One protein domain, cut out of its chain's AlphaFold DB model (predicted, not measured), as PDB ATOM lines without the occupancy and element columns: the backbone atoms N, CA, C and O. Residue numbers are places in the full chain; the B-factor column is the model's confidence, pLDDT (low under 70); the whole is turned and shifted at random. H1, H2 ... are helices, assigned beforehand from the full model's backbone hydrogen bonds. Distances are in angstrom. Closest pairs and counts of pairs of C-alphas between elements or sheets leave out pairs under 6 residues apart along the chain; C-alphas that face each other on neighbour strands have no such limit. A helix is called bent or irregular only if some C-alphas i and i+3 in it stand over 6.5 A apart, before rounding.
ATOM      1  N   ILE A 284     122.956 104.663 116.873       98.62
ATOM      2  CA  ILE A 284     123.438 105.760 116.018       98.62
ATOM      3  C   ILE A 284     123.053 107.116 116.628       98.62
ATOM      4  O   ILE A 284     123.909 107.987 116.770       98.62
ATOM      5  N   ASN A 285     121.793 107.283 117.040       98.06
ATOM      6  CA  ASN A 285     121.311 108.530 117.643       98.06
ATOM      7  C   ASN A 285     121.898 108.798 119.038       98.06
ATOM      8  O   ASN A 285     122.022 109.954 119.430       98.06
ATOM      9  N   ALA A 286     122.256 107.753 119.787       97.38
ATOM     10  CA  ALA A 286     122.900 107.897 121.089       97.38
ATOM     11  C   ALA A 286     124.372 108.326 120.975       97.38
ATOM     12  O   ALA A 286     124.872 109.020 121.858       97.38
ATOM     13  N   CYS A 287     125.065 107.917 119.906       97.81
ATOM     14  CA  CYS A 287     126.505 108.145 119.756       97.81
ATOM     15  C   CYS A 287     126.857 109.364 118.894       97.81
ATOM     16  O   CYS A 287     127.976 109.861 118.991       97.81
ATOM     17  N   LEU A 288     125.951 109.832 118.028       98.06
ATOM     18  CA  LEU A 288     126.241 110.875 117.040       98.06
ATOM     19  C   LEU A 288     125.283 112.072 117.150       98.06
ATOM     20  O   LEU A 288     124.112 111.901 117.489       98.06
ATOM     21  N   PRO A 289     125.731 113.293 116.795       97.19
ATOM     22  CA  PRO A 289     124.848 114.451 116.712       97.19
ATOM     23  C   PRO A 289     123.784 114.264 115.618       97.19
ATOM     24  O   PRO A 289     124.063 113.704 114.558       97.19
ATOM     25  N   HIS A 290     122.575 114.788 115.852       94.88
ATOM     26  CA  HIS A 290     121.376 114.498 115.050       94.88
ATOM     27  C   HIS A 290     121.552 114.639 113.519       94.88
ATOM     28  O   HIS A 290     121.107 113.742 112.801       94.88
ATOM     29  N   PRO A 291     122.196 115.692 112.965       97.12
ATOM     30  CA  PRO A 291     122.388 115.792 111.513       97.12
ATOM     31  C   PRO A 291     123.236 114.654 110.921       97.12
ATOM     32  O   PRO A 291     122.893 114.097 109.878       97.12
ATOM     33  N   LEU A 292     124.311 114.265 111.615       98.56
ATOM     34  CA  LEU A 292     125.186 113.170 111.195       98.56
ATOM     35  C   LEU A 292     124.514 111.806 111.415       98.56
ATOM     36  O   LEU A 292     124.590 110.933 110.550       98.56
ATOM     37  N   ALA A 293     123.819 111.639 112.545       98.44
ATOM     38  CA  ALA A 293     123.048 110.441 112.859       98.44
ATOM     39  C   ALA A 293     122.004 110.140 111.772       98.44
ATOM     40  O   ALA A 293     121.913 109.004 111.311       98.44
ATOM     41  N   GLY A 294     121.274 111.163 111.310       98.12
ATOM     42  CA  GLY A 294     120.291 111.031 110.232       98.12
ATOM     43  C   GLY A 294     120.901 110.495 108.935       98.12
ATOM     44  O   GLY A 294     120.381 109.534 108.372       98.12
ATOM     45  N   CYS A 295     122.047 111.042 108.514       98.31
ATOM     46  CA  CYS A 295     122.758 110.554 107.327       98.31
ATOM     47  C   CYS A 295     123.178 109.086 107.486       98.31
ATOM     48  O   CYS A 295     122.945 108.267 106.597       98.31
ATOM     49  N   LEU A 296     123.746 108.723 108.642       98.44
ATOM     50  CA  LEU A 296     124.220 107.358 108.860       98.44
ATOM     51  C   LEU A 296     123.073 106.343 108.971       98.44
ATOM     52  O   LEU A 296     123.220 105.222 108.493       98.44
ATOM     53  N   VAL A 297     121.918 106.710 109.538       98.19
ATOM     54  CA  VAL A 297     120.729 105.833 109.569       98.19
ATOM     55  C   VAL A 297     120.268 105.455 108.156       98.19
ATOM     56  O   VAL A 297     119.838 104.320 107.941       98.19
ATOM     57  N   GLU A 298     120.378 106.368 107.190       97.56
ATOM     58  CA  GLU A 298     120.052 106.093 105.785       97.56
ATOM     59  C   GLU A 298     121.093 105.180 105.119       97.56
ATOM     60  O   GLU A 298     120.739 104.263 104.373       97.56
ATOM     61  N   ASP A 299     122.376 105.401 105.414       97.44
ATOM     62  CA  ASP A 299     123.475 104.823 104.641       97.44
ATOM     63  C   ASP A 299     124.072 103.537 105.238       97.44
ATOM     64  O   ASP A 299     124.655 102.736 104.498       97.44
ATOM     65  N   TYR A 300     123.922 103.281 106.548       97.38
ATOM     66  CA  TYR A 300     124.682 102.222 107.235       97.38
ATOM     67  C   TYR A 300     124.472 100.836 106.618       97.38
ATOM     68  O   TYR A 300     125.414 100.053 106.544       97.38
ATOM     69  N   LYS A 301     123.264 100.525 106.125       96.62
ATOM     70  CA  LYS A 301     122.984  99.229 105.486       96.62
ATOM     71  C   LYS A 301     123.843  99.024 104.246       96.62
ATOM     72  O   LYS A 301     124.328  97.917 104.016       96.62
ATOM     73  N   ALA A 302     124.055 100.080 103.460       96.50
ATOM     74  CA  ALA A 302     124.937 100.016 102.307       96.50
ATOM     75  C   ALA A 302     126.387  99.784 102.750       96.50
ATOM     76  O   ALA A 302     127.048  98.904 102.203       96.50
ATOM     77  N   PHE A 303     126.856 100.507 103.772       97.12
ATOM     78  CA  PHE A 303     128.220 100.353 104.290       97.12
ATOM     79  C   PHE A 303     128.474  98.976 104.922       97.12
ATOM     80  O   PHE A 303     129.564  98.430 104.785       97.12
ATOM     81  N   GLN A 304     127.457  98.390 105.552       95.62
ATOM     82  CA  GLN A 304     127.506  97.080 106.205       95.62
ATOM     83  C   GLN A 304     127.478  95.908 105.214       95.62
ATOM     84  O   GLN A 304     128.061  94.866 105.500       95.62
ATOM     85  N   THR A 305     126.749  96.027 104.094       94.62
ATOM     86  CA  THR A 305     126.387  94.856 103.262       94.62
ATOM     87  C   THR A 305     126.839  94.913 101.807       94.62
ATOM     88  O   THR A 305     127.036  93.860 101.207       94.62
ATOM     89  N   VAL A 306     126.997  96.103 101.220       94.38
ATOM     90  CA  VAL A 306     127.348  96.247  99.794       94.38
ATOM     91  C   VAL A 306     128.861  96.215  99.594       94.38
ATOM     92  O   VAL A 306     129.348  95.609  98.641       94.38
ATOM     93  N   GLY A 307     129.596  96.826 100.522       84.75
ATOM     94  CA  GLY A 307     131.051  96.834 100.535       84.75
ATOM     95  C   GLY A 307     131.677  97.916  99.652       84.75
ATOM     96  O   GLY A 307     131.097  98.365  98.657       84.75
ATOM     97  N   LEU A 308     132.873  98.348 100.042       93.00
ATOM     98  CA  LEU A 308     133.591  99.479  99.469       93.00
ATOM     99  C   LEU A 308     133.893  99.295  97.976       93.00
ATOM    100  O   LEU A 308     133.711 100.230  97.195       93.00
ATOM    101  N   SER A 309     134.360  98.122  97.556       92.38
ATOM    102  CA  SER A 309     134.717  97.823  96.160       92.38
ATOM    103  C   SER A 309     133.521  97.807  95.202       92.38
ATOM    104  O   SER A 309     133.696  98.055  94.010       92.38
ATOM    105  N   THR A 310     132.305  97.598  95.710       95.50
ATOM    106  CA  THR A 310     131.078  97.525  94.899       95.50
ATOM    107  C   THR A 310     130.496  98.905  94.568       95.50
ATOM    108  O   THR A 310     129.711  99.048  93.628       95.50
ATOM    109  N   PHE A 311     130.840  99.952  95.324       96.19
ATOM    110  CA  PHE A 311     130.347 101.299  95.033       96.19
ATOM    111  C   PHE A 311     130.986 101.879  93.767       96.19
ATOM    112  O   PHE A 311     132.210 101.904  93.631       96.19
ATOM    113  N   SER A 312     130.154 102.433  92.877       96.81
ATOM    114  CA  SER A 312     130.630 103.226  91.740       96.81
ATOM    115  C   SER A 312     131.398 104.466  92.212       96.81
ATOM    116  O   SER A 312     131.181 104.961  93.321       96.81
ATOM    117  N   ALA A 313     132.272 104.996  91.350       96.56
ATOM    118  CA  ALA A 313     133.040 106.207  91.641       96.56
ATOM    119  C   ALA A 313     132.129 107.389  92.023       96.56
ATOM    120  O   ALA A 313     132.368 108.033  93.043       96.56
ATOM    121  N   ASP A 314     131.035 107.599  91.284       97.62
ATOM    122  CA  ASP A 314     130.065 108.666  91.559       97.62
ATOM    123  C   ASP A 314     129.379 108.488  92.916       97.62
ATOM    124  O   ASP A 314     129.214 109.447  93.670       97.62
ATOM    125  N   ARG A 315     129.024 107.246  93.276       96.94
ATOM    126  CA  ARG A 315     128.407 106.953  94.575       96.94
ATOM    127  C   ARG A 315     129.384 107.203  95.722       96.94
ATOM    128  O   ARG A 315     128.989 107.787  96.729       96.94
ATOM    129  N   LYS A 316     130.655 106.808  95.572       97.44
ATOM    130  CA  LYS A 316     131.703 107.127  96.558       97.44
ATOM    131  C   LYS A 316     131.895 108.633  96.692       97.44
ATOM    132  O   LYS A 316     131.938 109.123  97.813       97.44
ATOM    133  N   ALA A 317     131.965 109.362  95.578       98.06
ATOM    134  CA  ALA A 317     132.122 110.813  95.581       98.06
ATOM    135  C   ALA A 317     130.950 111.516  96.287       98.06
ATOM    136  O   ALA A 317     131.181 112.404  97.106       98.06
ATOM    137  N   ALA A 318     129.712 111.071  96.046       98.19
ATOM    138  CA  ALA A 318     128.528 111.590  96.726       98.19
ATOM    139  C   ALA A 318     128.580 111.352  98.244       98.19
ATOM    140  O   ALA A 318     128.354 112.284  99.015       98.19
ATOM    141  N   TYR A 319     128.940 110.139  98.687       98.31
ATOM    142  CA  TYR A 319     129.119 109.865 100.114       98.31
ATOM    143  C   TYR A 319     130.251 110.700 100.718       98.31
ATOM    144  O   TYR A 319     130.051 111.329 101.751       98.31
ATOM    145  N   ILE A 320     131.416 110.768 100.069       98.62
ATOM    146  CA  ILE A 320     132.545 111.572 100.553       98.62
ATOM    147  C   ILE A 320     132.127 113.034 100.713       98.62
ATOM    148  O   ILE A 320     132.387 113.611 101.764       98.62
ATOM    149  N   SER A 321     131.447 113.611  99.718       98.50
ATOM    150  CA  SER A 321     130.950 114.987  99.792       98.50
ATOM    151  C   SER A 321     129.998 115.173 100.972       98.50
ATOM    152  O   SER A 321     130.170 116.117 101.731       98.50
ATOM    153  N   ARG A 322     129.042 114.253 101.163       98.38
ATOM    154  CA  ARG A 322     128.058 114.311 102.254       98.38
ATOM    155  C   ARG A 322     128.717 114.265 103.632       98.38
ATOM    156  O   ARG A 322     128.389 115.067 104.496       98.38
ATOM    157  N   TYR A 323     129.635 113.324 103.856       98.62
ATOM    158  CA  TYR A 323     130.257 113.148 105.172       98.62
ATOM    159  C   TYR A 323     131.363 114.176 105.457       98.62
ATOM    160  O   TYR A 323     131.620 114.468 106.621       98.62
ATOM    161  N   ALA A 324     131.977 114.772 104.430       98.19
ATOM    162  CA  ALA A 324     132.984 115.823 104.597       98.19
ATOM    163  C   ALA A 324     132.419 117.156 105.125       98.19
ATOM    164  O   ALA A 324     133.192 117.995 105.577       98.19
ATOM    165  N   GLU A 325     131.096 117.356 105.098       97.88
ATOM    166  CA  GLU A 325     130.442 118.546 105.665       97.88
ATOM    167  C   GLU A 325     130.416 118.550 107.203       97.88
ATOM    168  O   GLU A 325     130.169 119.589 107.817       97.88
ATOM    169  N   PHE A 326     130.675 117.406 107.843       98.25
ATOM    170  CA  PHE A 326     130.642 117.278 109.297       98.25
ATOM    171  C   PHE A 326     132.048 117.342 109.898       98.25
ATOM    172  O   PHE A 326     132.867 116.447 109.683       98.25
ATOM    173  N   ASP A 327     132.291 118.334 110.757       97.25
ATOM    174  CA  ASP A 327     133.460 118.366 111.645       97.25
ATOM    175  C   ASP A 327     133.248 117.405 112.830       97.25
ATOM    176  O   ASP A 327     132.921 117.796 113.951       97.25
ATOM    177  N   HIS A 328     133.314 116.102 112.541       97.50
ATOM    178  CA  HIS A 328     133.152 115.046 113.534       97.50
ATOM    179  C   HIS A 328     134.089 113.861 113.244       97.50
ATOM    180  O   HIS A 328     134.151 113.390 112.101       97.50
ATOM    181  N   PRO A 329     134.758 113.290 114.264       97.12
ATOM    182  CA  PRO A 329     135.668 112.160 114.076       97.12
ATOM    183  C   PRO A 329     135.038 110.947 113.370       97.12
ATOM    184  O   PRO A 329     135.648 110.380 112.470       97.12
ATOM    185  N   ALA A 330     133.790 110.592 113.696       98.00
ATOM    186  CA  ALA A 330     133.087 109.495 113.015       98.00
ATOM    187  C   ALA A 330     132.866 109.760 111.512       98.00
ATOM    188  O   ALA A 330     132.994 108.849 110.700       98.00
ATOM    189  N   ALA A 331     132.575 111.007 111.120       98.50
ATOM    190  CA  ALA A 331     132.426 111.365 109.710       98.50
ATOM    191  C   ALA A 331     133.779 111.317 108.981       98.50
ATOM    192  O   ALA A 331     133.865 110.818 107.860       98.50
ATOM    193  N   THR A 332     134.851 111.738 109.663       98.19
ATOM    194  CA  THR A 332     136.227 111.595 109.168       98.19
ATOM    195  C   THR A 332     136.572 110.126 108.914       98.19
ATOM    196  O   THR A 332     137.071 109.799 107.842       98.19
ATOM    197  N   GLU A 333     136.257 109.221 109.846       98.06
ATOM    198  CA  GLU A 333     136.477 107.777 109.676       98.06
ATOM    199  C   GLU A 333     135.695 107.200 108.480       98.06
ATOM    200  O   GLU A 333     136.264 106.427 107.706       98.06
ATOM    201  N   ILE A 334     134.440 107.621 108.261       98.44
ATOM    202  CA  ILE A 334     133.650 107.226 107.075       98.44
ATOM    203  C   ILE A 334     134.332 107.701 105.785       98.44
ATOM    204  O   ILE A 334     134.480 106.921 104.843       98.44
ATOM    205  N   VAL A 335     134.783 108.959 105.729       98.56
ATOM    206  CA  VAL A 335     135.470 109.514 104.550       98.56
ATOM    207  C   VAL A 335     136.780 108.775 104.267       98.56
ATOM    208  O   VAL A 335     137.042 108.435 103.113       98.56
ATOM    209  N   ARG A 336     137.585 108.491 105.296       97.56
ATOM    210  CA  ARG A 336     138.834 107.717 105.169       97.56
ATOM    211  C   ARG A 336     138.569 106.302 104.647       97.56
ATOM    212  O   ARG A 336     139.252 105.838 103.735       97.56
ATOM    213  N   TRP A 337     137.528 105.638 105.153       97.38
ATOM    214  CA  TRP A 337     137.099 104.332 104.648       97.38
ATOM    215  C   TRP A 337     136.647 104.384 103.186       97.38
ATOM    216  O   TRP A 337     137.120 103.586 102.382       97.38
ATOM    217  N   LEU A 338     135.836 105.372 102.793       97.50
ATOM    218  CA  LEU A 338     135.414 105.556 101.396       97.50
ATOM    219  C   LEU A 338     136.591 105.802 100.435       97.50
ATOM    220  O   LEU A 338     136.506 105.448  99.256       97.50
ATOM    221  N   LYS A 339     137.687 106.382 100.938       96.38
ATOM    222  CA  LYS A 339     138.955 106.577 100.217       96.38
ATOM    223  C   LYS A 339     139.856 105.336 100.196       96.38
ATOM    224  O   LYS A 339     140.876 105.355  99.516       96.38
ATOM    225  N   GLY A 340     139.480 104.262 100.892       93.50
ATOM    226  CA  GLY A 340     140.233 103.008 100.946       93.50
ATOM    227  C   GLY A 340     141.401 103.006 101.929       93.50
ATOM    228  O   GLY A 340     142.227 102.105 101.867       93.50
ATOM    229  N   GLU A 341     141.476 103.967 102.853       93.12
ATOM    230  CA  GLU A 341     142.626 104.112 103.762       93.12
ATOM    231  C   GLU A 341     142.758 102.971 104.786       93.12
ATOM    232  O   GLU A 341     143.833 102.766 105.337       93.12
ATOM    233  N   TYR A 342     141.686 102.208 105.021       88.12
ATOM    234  CA  TYR A 342     141.684 101.046 105.920       88.12
ATOM    235  C   TYR A 342     141.860  99.705 105.194       88.12
ATOM    236  O   TYR A 342     141.931  98.663 105.849       88.12
ATOM    237  N   VAL A 343     141.900  99.702 103.857       78.88
ATOM    238  CA  VAL A 343     142.074  98.471 103.080       78.88
ATOM    239  C   VAL A 343     143.542  98.071 103.134       78.88
ATOM    240  O   VAL A 343     144.417  98.744 102.596       78.88
ATOM    241  N   VAL A 344     143.800  96.953 103.800       74.62
ATOM    242  CA  VAL A 344     145.134  96.387 104.022       74.62
ATOM    243  C   VAL A 344     145.303  95.100 103.217       74.62
ATOM    244  O   VAL A 344     144.324  94.394 102.955       74.62
ATOM    245  N   SER A 345     146.534  94.785 102.799       69.25
ATOM    246  CA  SER A 345     146.817  93.528 102.093       69.25
ATOM    247  C   SER A 345     146.608  92.321 103.013       69.25
ATOM    248  O   SER A 345     146.572  92.442 104.239       69.25
ATOM    249  N   ALA A 346     146.465  91.130 102.421       64.44
ATOM    250  CA  ALA A 346     146.335  89.886 103.182       64.44
ATOM    251  C   ALA A 346     147.558  89.596 104.065       64.44
ATOM    252  O   ALA A 346     147.417  88.887 105.060       64.44
ATOM    253  N   ASP A 347     148.713  90.181 103.734       61.41
ATOM    254  CA  ASP A 347     149.967  89.977 104.453       61.41
ATOM    255  C   ASP A 347     149.829  90.354 105.925       61.41
ATOM    256  O   ASP A 347     150.317  89.616 106.762       61.41
ATOM    257  N   ILE A 348     149.036  91.376 106.267       65.88
ATOM    258  CA  ILE A 348     148.836  91.797 107.662       65.88
ATOM    259  C   ILE A 348     148.218  90.704 108.553       65.88
ATOM    260  O   ILE A 348     148.378  90.731 109.770       65.88
ATOM    261  N   LEU A 349     147.490  89.749 107.957       57.81
ATOM    262  CA  LEU A 349     146.870  88.626 108.667       57.81
ATOM    263  C   LEU A 349     147.806  87.423 108.786       57.81
ATOM    264  O   LEU A 349     147.618  86.584 109.665       57.81
ATOM    265  N   THR A 350     148.774  87.305 107.879       51.56
ATOM    266  CA  THR A 350     149.696  86.168 107.828       51.56
ATOM    267  C   THR A 350     151.099  86.508 108.292       51.56
ATOM    268  O   THR A 350     151.811  85.561 108.593       51.56
TER     269      THR A 350
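This is residues 284 to 350 of the 352 residues of the protein "Hyaluronidase" of Myxococcales bacterium (UniProt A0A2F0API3). The longest helix, kinked H2, runs close beside a hairpin of H3 and H4; short H1 packs on residues 293 to 297 of H2, and residues 344 to 350, with H5, stick out. The printed part has 67 residues with five named helices, H1 to H5 in chain order, and is all helix. It is only just compact, close to loose, with radius of gyration of the C-alphas 12.8 A and spans of 40 by 25 by 21 A.

H2, residues 290 to 305, is irregular, with C-alphas 298 and 301 7.5 A apart; 10 of its 12 O i to N i+4 pairs are within hydrogen-bond range. H3, residues 313 to 324, and H4, residues 329 to 338, touch as a hairpin, opposite ways at a shallow tilt of 11 degrees; their closest C-alphas, of Tyr 323 and Ala 331, are 5.3 A apart. In both, every such pair is within range. H2 is close to but not clearly touching H4, the closest C-alphas, of Leu 292 and Ala 331, being 7.6 A apart.

H1, residues 284 to 287, begins at C-alpha (123.438, 105.760, 116.018). H2 spans 23.4 A, H3 16.1 A and H4 14.3 A. H5, residues 347 to 350, ends at C-alpha (149.696, 86.168, 107.828).

The printed part has no cut and no long link. Residues 345 to 350 have pLDDT under 70.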